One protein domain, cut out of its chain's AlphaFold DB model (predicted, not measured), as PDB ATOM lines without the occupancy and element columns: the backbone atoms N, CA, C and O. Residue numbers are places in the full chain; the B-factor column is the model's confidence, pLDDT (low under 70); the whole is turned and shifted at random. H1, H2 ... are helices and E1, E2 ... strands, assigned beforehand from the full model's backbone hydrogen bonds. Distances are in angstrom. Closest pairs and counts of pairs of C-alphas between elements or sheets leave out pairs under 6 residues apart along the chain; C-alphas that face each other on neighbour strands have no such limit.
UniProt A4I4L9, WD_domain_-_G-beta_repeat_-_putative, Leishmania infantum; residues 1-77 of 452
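Overview. This is residues 1 to 77 of the 452 residues of the protein "WD_domain_-_G-beta_repeat_-_putative" of Leishmania infantum (UniProt A4I4L9). A free helical arm, residues 1 to 15 with residues 6 to 15 of H1, sticks out from one end of a small body of strands. That body holds a two-stranded hairpin, E1 and E2, and a separate four-stranded sheet, E3 to E6, whose strands stay apart from E1 and E2. The printed part has 77 residues, with one named helix followed by six named strands, H1 E1 E2 E3 E4 E5 E6; the class is mixed, helices and strands. The larger sheet has the order E3, E4, E5, E6 and is antiparallel throughout. The whole is loose, with a radius of gyration of the C-alphas of 15.9 A, and its outline is flat, 52 by 35 by 15 A, the arm making much of the length.

Along the chain. H1 is residues 6 to 19, 20.0 A from C-alpha 6 at (101.042, 130.793, 153.817) to C-alpha 19 at (95.463, 132.279, 134.638). E1, residues 22 to 27, is 16.6 A long, and E2, residues 32 to 38, is the longest strand by residues, at 17.8 A. E3 is residues 46 to 49, 10.4 A, and E4 is residues 53 to 57, 12.8 A. E5, residues 61 to 66, is 17.0 A long. E6, residues 72 to 77, is 14.9 A long and ends at C-alpha 77, (109.006, 120.919, 121.748).

Arrangement. In H1 every O i to N i+4 pair is within hydrogen-bond range. H1 is not on the sheet of E3 to E6, and it is apart from E2. E1 and E2 form an antiparallel hairpin at 161 degrees; N 25 and O 35 are 2.8 A apart, within hydrogen-bond range. E2 and E3 are apart. E3, E4, E5 and E6 make a meander, each strand the antiparallel neighbour of the one before, with E3 and E6 as edge strands. In the hairpin of E3 and E4, at 172 degrees, N 55 and O 48 are 2.7 A apart. In that of E4 and E5, at 161 degrees, N 54 and O 65 are 2.8 A apart. In that of E5 and E6, at 164 degrees, N 62 and O 76 are 2.9 A apart. From edge to edge the strands' lines turn by 41 degrees.

Size, cuts and confidence. The C-alphas of Met 1 and Ser 52, the two farthest apart, are 52.2 A apart. Without residues 1 to 15 the body spans 34 by 27 by 15 A. The printed part has no cut. The link from E2 to E3, 7 residues, is short; the other links are tight. The mean pLDDT of the printed part is 76.0, and residues 1 to 20 are under 70.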
ATOM      1  N   MET A   1     101.672 143.915 161.853       38.83
ATOM      2  CA  MET A   1     101.548 143.286 160.524       38.83
ATOM      3  C   MET A   1     100.808 141.981 160.746       38.83
ATOM      4  O   MET A   1     101.344 141.177 161.501       38.83
ATOM      5  N   PRO A   2      99.574 141.795 160.251       42.40
ATOM      6  CA  PRO A   2      98.960 140.474 160.313       42.40
ATOM      7  C   PRO A   2      99.837 139.543 159.469       42.40
ATOM      8  O   PRO A   2     100.202 139.896 158.349       42.40
ATOM      9  N   ALA A   3     100.281 138.431 160.050       46.03
ATOM     10  CA  ALA A   3     101.008 137.412 159.310       46.03
ATOM     11  C   ALA A   3     100.040 136.844 158.267       46.03
ATOM     12  O   ALA A   3      99.011 136.284 158.638       46.03
ATOM     13  N   GLU A   4     100.309 137.070 156.982       49.88
ATOM     14  CA  GLU A   4      99.498 136.464 155.931       49.88
ATOM     15  C   GLU A   4      99.681 134.947 155.974       49.88
ATOM     16  O   GLU A   4     100.811 134.451 155.970       49.88
ATOM     17  N   ASP A   5      98.569 134.213 156.047       48.86
ATOM     18  CA  ASP A   5      98.587 132.756 156.088       48.86
ATOM     19  C   ASP A   5      99.271 132.200 154.825       48.86
ATOM     20  O   ASP A   5      98.843 132.503 153.702       48.86
ATOM     21  N   PRO A   6     100.291 131.332 154.957       58.44
ATOM     22  CA  PRO A   6     101.042 130.793 153.817       58.44
ATOM     23  C   PRO A   6     100.165 129.995 152.835       58.44
ATOM     24  O   PRO A   6     100.494 129.878 151.649       58.44
ATOM     25  N   ALA A   7      99.020 129.483 153.298       60.39
ATOM     26  CA  ALA A   7      98.020 128.832 152.456       60.39
ATOM     27  C   ALA A   7      97.374 129.809 151.455       60.39
ATOM     28  O   ALA A   7      97.147 129.443 150.302       60.39
ATOM     29  N   ASN A   8      97.142 131.060 151.865       55.25
ATOM     30  CA  ASN A   8      96.500 132.075 151.032       55.25
ATOM     31  C   ASN A   8      97.449 132.569 149.929       55.25
ATOM     32  O   ASN A   8      97.049 132.713 148.775       55.25
ATOM     33  N   VAL A   9      98.738 132.723 150.256       58.97
ATOM     34  CA  VAL A   9      99.790 133.055 149.278       58.97
ATOM     35  C   VAL A   9      99.950 131.933 148.248       58.97
ATOM     36  O   VAL A   9     100.032 132.196 147.051       58.97
ATOM     37  N   SER A  10      99.935 130.673 148.688       57.76
ATOM     38  CA  SER A  10     100.062 129.515 147.792       57.76
ATOM     39  C   SER A  10      98.868 129.382 146.840       57.76
ATOM     40  O   SER A  10      99.059 129.118 145.654       57.76
ATOM     41  N   ALA A  11      97.646 129.611 147.335       52.04
ATOM     42  CA  ALA A  11      96.437 129.617 146.515       52.04
ATOM     43  C   ALA A  11      96.451 130.755 145.482       52.04
ATOM     44  O   ALA A  11      96.110 130.531 144.322       52.04
ATOM     45  N   LEU A  12      96.908 131.950 145.875       50.58
ATOM     46  CA  LEU A  12      97.042 133.090 144.970       50.58
ATOM     47  C   LEU A  12      98.080 132.822 143.870       50.58
ATOM     48  O   LEU A  12      97.797 133.051 142.698       50.58
ATOM     49  N   VAL A  13      99.247 132.269 144.217       56.09
ATOM     50  CA  VAL A  13     100.295 131.903 143.245       56.09
ATOM     51  C   VAL A  13      99.821 130.799 142.295       56.09
ATOM     52  O   VAL A  13     100.114 130.847 141.099       56.09
ATOM     53  N   ALA A  14      99.069 129.813 142.795       56.15
ATOM     54  CA  ALA A  14      98.486 128.762 141.966       56.15
ATOM     55  C   ALA A  14      97.436 129.319 140.991       56.15
ATOM     56  O   ALA A  14      97.481 128.995 139.804       56.15
ATOM     57  N   ALA A  15      96.556 130.209 141.462       51.24
ATOM     58  CA  ALA A  15      95.577 130.893 140.624       51.24
ATOM     59  C   ALA A  15      96.257 131.776 139.562       51.24
ATOM     60  O   ALA A  15      95.890 131.724 138.391       51.24
ATOM     61  N   GLU A  16      97.307 132.523 139.928       53.58
ATOM     62  CA  GLU A  16      98.105 133.299 138.972       53.58
ATOM     63  C   GLU A  16      98.761 132.405 137.908       53.58
ATOM     64  O   GLU A  16      98.778 132.753 136.726       53.58
ATOM     65  N   ALA A  17      99.296 131.246 138.301       54.76
ATOM     66  CA  ALA A  17      99.900 130.293 137.374       54.76
ATOM     67  C   ALA A  17      98.863 129.661 136.429       54.76
ATOM     68  O   ALA A  17      99.168 129.414 135.261       54.76
ATOM     69  N   GLU A  18      97.644 129.425 136.913       58.12
ATOM     70  CA  GLU A  18      96.540 128.889 136.121       58.12
ATOM     71  C   GLU A  18      95.981 129.926 135.138       58.12
ATOM     72  O   GLU A  18      95.765 129.609 133.970       58.12
ATOM     73  N   CYS A  19      95.863 131.196 135.540       56.31
ATOM     74  CA  CYS A  19      95.463 132.279 134.638       56.31
ATOM     75  C   CYS A  19      96.446 132.475 133.475       56.31
ATOM     76  O   CYS A  19      96.020 132.756 132.356       56.31
ATOM     77  N   ARG A  20      97.749 132.247 133.693       67.59
ATOM     78  CA  ARG A  20      98.786 132.318 132.641       67.59
ATOM     79  C   ARG A  20      98.678 131.221 131.577       67.59
ATOM     80  O   ARG A  20      99.494 131.187 130.662       67.59
ATOM     81  N   ARG A  21      97.713 130.308 131.685       76.73
ATOM     82  CA  ARG A  21      97.430 129.275 130.675       76.73
ATOM     83  C   ARG A  21      96.320 129.664 129.703       76.73
ATOM     84  O   ARG A  21      96.097 128.947 128.728       76.73
ATOM     85  N   TYR A  22      95.629 130.772 129.953       78.87
ATOM     86  CA  TYR A  22      94.563 131.260 129.090       78.87
ATOM     87  C   TYR A  22      95.072 132.375 128.177       78.87
ATOM     88  O   TYR A  22      95.759 133.293 128.615       78.87
ATOM     89  N   VAL A  23      94.696 132.303 126.904       81.85
ATOM     90  CA  VAL A  23      94.914 133.357 125.912       81.85
ATOM     91  C   VAL A  23      93.556 133.832 125.428       81.85
ATOM     92  O   VAL A  23      92.777 133.045 124.892       81.85
ATOM     93  N   TYR A  24      93.284 135.120 125.594       81.78
ATOM     94  CA  TYR A  24      92.053 135.749 125.136       81.78
ATOM     95  C   TYR A  24      92.340 136.591 123.894       81.78
ATOM     96  O   TYR A  24      93.271 137.393 123.881       81.78
ATOM     97  N   LEU A  25      91.545 136.402 122.846       82.53
ATOM     98  CA  LEU A  25      91.587 137.210 121.633       82.53
ATOM     99  C   LEU A  25      90.399 138.162 121.657       82.53
ATOM    100  O   LEU A  25      89.256 137.711 121.691       82.53
ATOM    101  N   PHE A  26      90.667 139.463 121.617       79.75
ATOM    102  CA  PHE A  26      89.642 140.501 121.603       79.75
ATOM    103  C   PHE A  26      89.651 141.246 120.273       79.75
ATOM    104  O   PHE A  26      90.709 141.519 119.708       79.75
ATOM    105  N   ASP A  27      88.470 141.620 119.797       77.96
ATOM    106  CA  ASP A  27      88.337 142.656 118.785       77.96
ATOM    107  C   ASP A  27      88.387 144.018 119.481       77.96
ATOM    108  O   ASP A  27      87.479 144.386 120.225       77.96
ATOM    109  N   ALA A  28      89.459 144.771 119.238       74.47
ATOM    110  CA  ALA A  28      89.673 146.076 119.853       74.47
ATOM    111  C   ALA A  28      88.622 147.123 119.445       74.47
ATOM    112  O   ALA A  28      88.404 148.075 120.189       74.47
ATOM    113  N   THR A  29      87.973 146.966 118.284       79.99
ATOM    114  CA  THR A  29      86.969 147.932 117.806       79.99
ATOM    115  C   THR A  29      85.618 147.750 118.488       79.99
ATOM    116  O   THR A  29      84.966 148.732 118.835       79.99
ATOM    117  N   SER A  30      85.211 146.502 118.724       82.83
ATOM    118  CA  SER A  30      83.945 146.173 119.387       82.83
ATOM    119  C   SER A  30      84.085 145.915 120.891       82.83
ATOM    120  O   SER A  30      83.082 145.868 121.600       82.83
ATOM    121  N   GLY A  31      85.313 145.715 121.385       79.57
ATOM    122  CA  GLY A  31      85.598 145.261 122.748       79.57
ATOM    123  C   GLY A  31      85.148 143.820 123.018       79.57
ATOM    124  O   GLY A  31      85.107 143.392 124.172       79.57
ATOM    125  N   THR A  32      84.770 143.066 121.981       79.32
ATOM    126  CA  THR A  32      84.234 141.710 122.139       79.32
ATOM    127  C   THR A  32      85.352 140.677 122.231       79.32
ATOM    128  O   THR A  32      86.358 140.753 121.526       79.32
ATOM    129  N   CYS A  33      85.184 139.684 123.106       80.66
ATOM    130  CA  CYS A  33      86.065 138.520 123.143       80.66
ATOM    131  C   CYS A  33      85.707 137.593 121.976       80.66
ATOM    132  O   CYS A  33      84.619 137.018 121.952       80.66
ATOM    133  N   LEU A  34      86.613 137.462 121.008       81.17
ATOM    134  CA  LEU A  34      86.467 136.590 119.843       81.17
ATOM    135  C   LEU A  34      86.707 135.122 120.208       81.17
ATOM    136  O   LEU A  34      86.025 134.240 119.690       81.17
ATOM    137  N   ALA A  35      87.689 134.854 121.073       81.40
ATOM    138  CA  ALA A  35      88.038 133.501 121.491       81.40
ATOM    139  C   ALA A  35      88.789 133.479 122.824       81.40
ATOM    140  O   ALA A  35      89.587 134.368 123.112       81.40
ATOM    141  N   ALA A  36      88.593 132.406 123.590       84.23
ATOM    142  CA  ALA A  36      89.407 132.060 124.748       84.23
ATOM    143  C   ALA A  36      90.054 130.692 124.497       84.23
ATOM    144  O   ALA A  36      89.361 129.699 124.275       84.23
ATOM    145  N   LEU A  37      91.382 130.648 124.495       82.97
ATOM    146  CA  LEU A  37      92.172 129.444 124.268       82.97
ATOM    147  C   LEU A  37      92.820 129.024 125.586       82.97
ATOM    148  O   LEU A  37      93.520 129.819 126.210       82.97
ATOM    149  N   HIS A  38      92.599 127.779 125.996       84.93
ATOM    150  CA  HIS A  38      93.223 127.202 127.183       84.93
ATOM    151  C   HIS A  38      94.364 126.265 126.776       84.93
ATOM    152  O   HIS A  38      94.150 125.307 126.031       84.93
ATOM    153  N   PHE A  39      95.568 126.534 127.276       82.42
ATOM    154  CA  PHE A  39      96.757 125.727 127.028       82.42
ATOM    155  C   PHE A  39      97.104 124.902 128.266       82.42
ATOM    156  O   PHE A  39      97.596 125.412 129.272       82.42
ATOM    157  N   CYS A  40      96.857 123.597 128.191       78.56
ATOM    158  CA  CYS A  40      97.227 122.675 129.259       78.56
ATOM    159  C   CYS A  40      98.756 122.518 129.325       78.56
ATOM    160  O   CYS A  40      99.391 122.217 128.316       78.56
ATOM    161  N   GLY A  41      99.335 122.652 130.522       78.68
ATOM    162  CA  GLY A  41     100.757 122.394 130.770       78.68
ATOM    163  C   GLY A  41     101.509 123.606 131.312       78.68
ATOM    164  O   GLY A  41     101.151 124.164 132.355       78.68
ATOM    165  N   SER A  42     102.598 123.973 130.648       78.90
ATOM    166  CA  SER A  42     103.442 125.104 131.030       78.90
ATOM    167  C   SER A  42     102.717 126.448 130.825       78.90
ATOM    168  O   SER A  42     101.928 126.574 129.889       78.90
ATOM    169  N   PRO A  43     102.966 127.462 131.677       77.44
ATOM    170  CA  PRO A  43     102.372 128.786 131.511       77.44
ATOM    171  C   PRO A  43     102.839 129.436 130.202       77.44
ATOM    172  O   PRO A  43     103.980 129.243 129.771       77.44
ATOM    173  N   VAL A  44     101.962 130.236 129.597       81.04
ATOM    174  CA  VAL A  44     102.277 131.029 128.409       81.04
ATOM    175  C   VAL A  44     103.248 132.138 128.805       81.04
ATOM    176  O   VAL A  44     102.989 132.917 129.721       81.04
ATOM    177  N   LEU A  45     104.387 132.190 128.117       78.78
ATOM    178  CA  LEU A  45     105.438 133.182 128.331       78.78
ATOM    179  C   LEU A  45     105.395 134.310 127.304       78.78
ATOM    180  O   LEU A  45     105.711 135.447 127.635       78.78
ATOM    181  N   ALA A  46     105.056 133.988 126.055       82.31
ATOM    182  CA  ALA A  46     105.061 134.948 124.962       82.31
ATOM    183  C   ALA A  46     104.046 134.562 123.887       82.31
ATOM    184  O   ALA A  46     103.852 133.378 123.590       82.31
ATOM    185  N   LEU A  47     103.452 135.581 123.269       86.06
ATOM    186  CA  LEU A  47     102.579 135.450 122.112       86.06
ATOM    187  C   LEU A  47     103.165 136.210 120.926       86.06
ATOM    188  O   LEU A  47     103.663 137.327 121.066       86.06
ATOM    189  N   ARG A  48     103.065 135.620 119.736       87.62
ATOM    190  CA  ARG A  48     103.290 136.301 118.458       87.62
ATOM    191  C   ARG A  48     102.201 135.889 117.486       87.62
ATOM    192  O   ARG A  48     101.801 134.735 117.464       87.62
ATOM    193  N   ALA A  49     101.745 136.806 116.653       87.07
ATOM    194  CA  ALA A  49     100.759 136.522 115.621       87.07
ATOM    195  C   ALA A  49     101.255 137.034 114.267       87.07
ATOM    196  O   ALA A  49     102.123 137.898 114.199       87.07
ATOM    197  N   ASN A  50     100.721 136.493 113.182       86.81
ATOM    198  CA  ASN A  50     100.767 137.118 111.863       86.81
ATOM    199  C   ASN A  50      99.364 137.054 111.238       86.81
ATOM    200  O   ASN A  50      98.402 136.706 111.911       86.81
ATOM    201  N   SER A  51      99.210 137.363 109.951       83.39
ATOM    202  CA  SER A  51      97.901 137.338 109.279       83.39
ATOM    203  C   SER A  51      97.267 135.942 109.138       83.39
ATOM    204  O   SER A  51      96.194 135.816 108.555       83.39
ATOM    205  N   SER A  52      97.931 134.870 109.577       83.64
ATOM    206  CA  SER A  52      97.469 133.489 109.387       83.64
ATOM    207  C   SER A  52      97.589 132.616 110.630       83.64
ATOM    208  O   SER A  52      96.783 131.707 110.800       83.64
ATOM    209  N   VAL A  53      98.578 132.846 111.491       87.36
ATOM    210  CA  VAL A  53      98.914 131.949 112.599       87.36
ATOM    211  C   VAL A  53      99.189 132.735 113.875       87.36
ATOM    212  O   VAL A  53      99.858 133.768 113.854       87.36
ATOM    213  N   LEU A  54      98.696 132.198 114.985       89.08
ATOM    214  CA  LEU A  54      99.034 132.562 116.349       89.08
ATOM    215  C   LEU A  54     100.056 131.556 116.879       89.08
ATOM    216  O   LEU A  54      99.822 130.347 116.896       89.08
ATOM    217  N   LEU A  55     101.191 132.078 117.313       90.04
ATOM    218  CA  LEU A  55     102.267 131.370 117.973       90.04
ATOM    219  C   LEU A  55     102.183 131.646 119.474       90.04
ATOM    220  O   LEU A  55     102.349 132.782 119.921       90.04
ATOM    221  N   VAL A  56     101.930 130.590 120.239       88.25
ATOM    222  CA  VAL A  56     101.831 130.625 121.699       88.25
ATOM    223  C   VAL A  56     103.008 129.867 122.269       88.25
ATOM    224  O   VAL A  56     103.147 128.674 122.010       88.25
ATOM    225  N   ALA A  57     103.863 130.528 123.035       87.52
ATOM    226  CA  ALA A  57     105.032 129.875 123.593       87.52
ATOM    227  C   ALA A  57     104.957 129.693 125.088       87.52
ATOM    228  O   ALA A  57     104.589 130.596 125.835       87.52
ATOM    229  N   ALA A  58     105.404 128.519 125.488       85.13
ATOM    230  CA  ALA A  58     105.662 128.131 126.847       85.13
ATOM    231  C   ALA A  58     107.172 127.915 127.048       85.13
ATOM    232  O   ALA A  58     107.985 128.100 126.140       85.13
ATOM    233  N   VAL A  59     107.551 127.523 128.262       81.16
ATOM    234  CA  VAL A  59     108.948 127.300 128.667       81.16
ATOM    235  C   VAL A  59     109.630 126.197 127.835       81.16
ATOM    236  O   VAL A  59     110.812 126.301 127.501       81.16
ATOM    237  N   ASP A  60     108.898 125.127 127.527       84.24
ATOM    238  CA  ASP A  60     109.401 123.858 126.987       84.24
ATOM    239  C   ASP A  60     108.882 123.513 125.588       84.24
ATOM    240  O   ASP A  60     109.379 122.587 124.940       84.24
ATOM    241  N   LEU A  61     107.900 124.259 125.099       89.79
ATOM    242  CA  LEU A  61     107.268 124.038 123.809       89.79
ATOM    243  C   LEU A  61     106.601 125.314 123.309       89.79
ATOM    244  O   LEU A  61     106.362 126.256 124.063       89.79
ATOM    245  N   PHE A  62     106.252 125.326 122.033       90.46
ATOM    246  CA  PHE A  62     105.337 126.312 121.486       90.46
ATOM    247  C   PHE A  62     104.244 125.643 120.652       90.46
ATOM    248  O   PHE A  62     104.435 124.574 120.064       90.46
ATOM    249  N   HIS A  63     103.093 126.297 120.603       89.33
ATOM    250  CA  HIS A  63     101.912 125.897 119.862       89.33
ATOM    251  C   HIS A  63     101.684 126.842 118.686       89.33
ATOM    252  O   HIS A  63     101.849 128.055 118.806       89.33
ATOM    253  N   LEU A  64     101.265 126.282 117.556       90.44
ATOM    254  CA  LEU A  64     100.806 127.025 116.386       90.44
ATOM    255  C   LEU A  64      99.305 126.806 116.213       90.44
ATOM    256  O   LEU A  64      98.848 125.661 116.143       90.44
ATOM    257  N   VAL A  65      98.555 127.896 116.108       86.96
ATOM    258  CA  VAL A  65      97.098 127.909 115.936       86.96
ATOM    259  C   VAL A  65      96.760 128.747 114.706       86.96
ATOM    260  O   VAL A  65      97.242 129.867 114.577       86.96
ATOM    261  N   ASP A  66      95.949 128.230 113.787       86.84
ATOM    262  CA  ASP A  66      95.450 129.002 112.641       86.84
ATOM    263  C   ASP A  66      94.503 130.093 113.154       86.84
ATOM    264  O   ASP A  66      93.493 129.784 113.778       86.84
ATOM    265  N   LEU A  67      94.801 131.364 112.889       85.02
ATOM    266  CA  LEU A  67      93.991 132.489 113.369       85.02
ATOM    267  C   LEU A  67      92.624 132.581 112.694       85.02
ATOM    268  O   LEU A  67      91.677 133.080 113.295       85.02
ATOM    269  N   ARG A  68      92.493 132.096 111.455       82.21
ATOM    270  CA  ARG A  68      91.232 132.167 110.708       82.21
ATOM    271  C   ARG A  68      90.257 131.084 111.148       82.21
ATOM    272  O   ARG A  68      89.051 131.304 111.136       82.21
ATOM    273  N   THR A  69      90.762 129.889 111.453       85.44
ATOM    274  CA  THR A  69      89.919 128.737 111.820       85.44
ATOM    275  C   THR A  69      89.946 128.405 113.306       85.44
ATOM    276  O   THR A  69      89.173 127.550 113.734       85.44
ATOM    277  N   LEU A  70      90.840 129.040 114.072       84.44
ATOM    278  CA  LEU A  70      91.178 128.708 115.461       84.44
ATOM    279  C   LEU A  70      91.516 127.226 115.657       84.44
ATOM    280  O   LEU A  70      91.411 126.683 116.757       84.44
ATOM    281  N   ARG A  71      91.934 126.548 114.581       86.21
ATOM    282  CA  ARG A  71      92.341 125.149 114.640       86.21
ATOM    283  C   ARG A  71      93.789 125.053 115.059       86.21
ATOM    284  O   ARG A  71      94.662 125.770 114.568       86.21
ATOM    285  N   TYR A  72      94.038 124.095 115.933       86.53
ATOM    286  CA  TYR A  72      95.379 123.699 116.300       86.53
ATOM    287  C   TYR A  72      96.129 123.143 115.085       86.53
ATOM    288  O   TYR A  72      95.647 122.222 114.428       86.53
ATOM    289  N   ILE A  73      97.300 123.704 114.787       85.77
ATOM    290  CA  ILE A  73      98.150 123.251 113.681       85.77
ATOM    291  C   ILE A  73      99.184 122.257 114.204       85.77
ATOM    292  O   ILE A  73      99.341 121.174 113.642       85.77
ATOM    293  N   ARG A  74      99.950 122.646 115.234       86.57
ATOM    294  CA  ARG A  74     101.138 121.892 115.657       86.57
ATOM    295  C   ARG A  74     101.621 122.257 117.060       86.57
ATOM    296  O   ARG A  74     101.591 123.424 117.440       86.57
ATOM    297  N   GLN A  75     102.181 121.257 117.750       89.22
ATOM    298  CA  GLN A  75     103.092 121.436 118.885       89.22
ATOM    299  C   GLN A  75     104.533 121.305 118.419       89.22
ATOM    300  O   GLN A  75     104.849 120.398 117.643       89.22
ATOM    301  N   GLN A  76     105.422 122.127 118.952       88.77
ATOM    302  CA  GLN A  76     106.850 121.936 118.780       88.77
ATOM    303  C   GLN A  76     107.550 122.042 120.130       88.77
ATOM    304  O   GLN A  76     107.578 123.106 120.744       88.77
ATOM    305  N   SER A  77     108.128 120.930 120.580       87.85
ATOM    306  CA  SER A  77     109.006 120.919 121.748       87.85
ATOM    307  C   SER A  77     110.285 121.696 121.454       87.85
ATOM    308  O   SER A  77     110.839 121.616 120.350       87.85
TER     309      SER A  77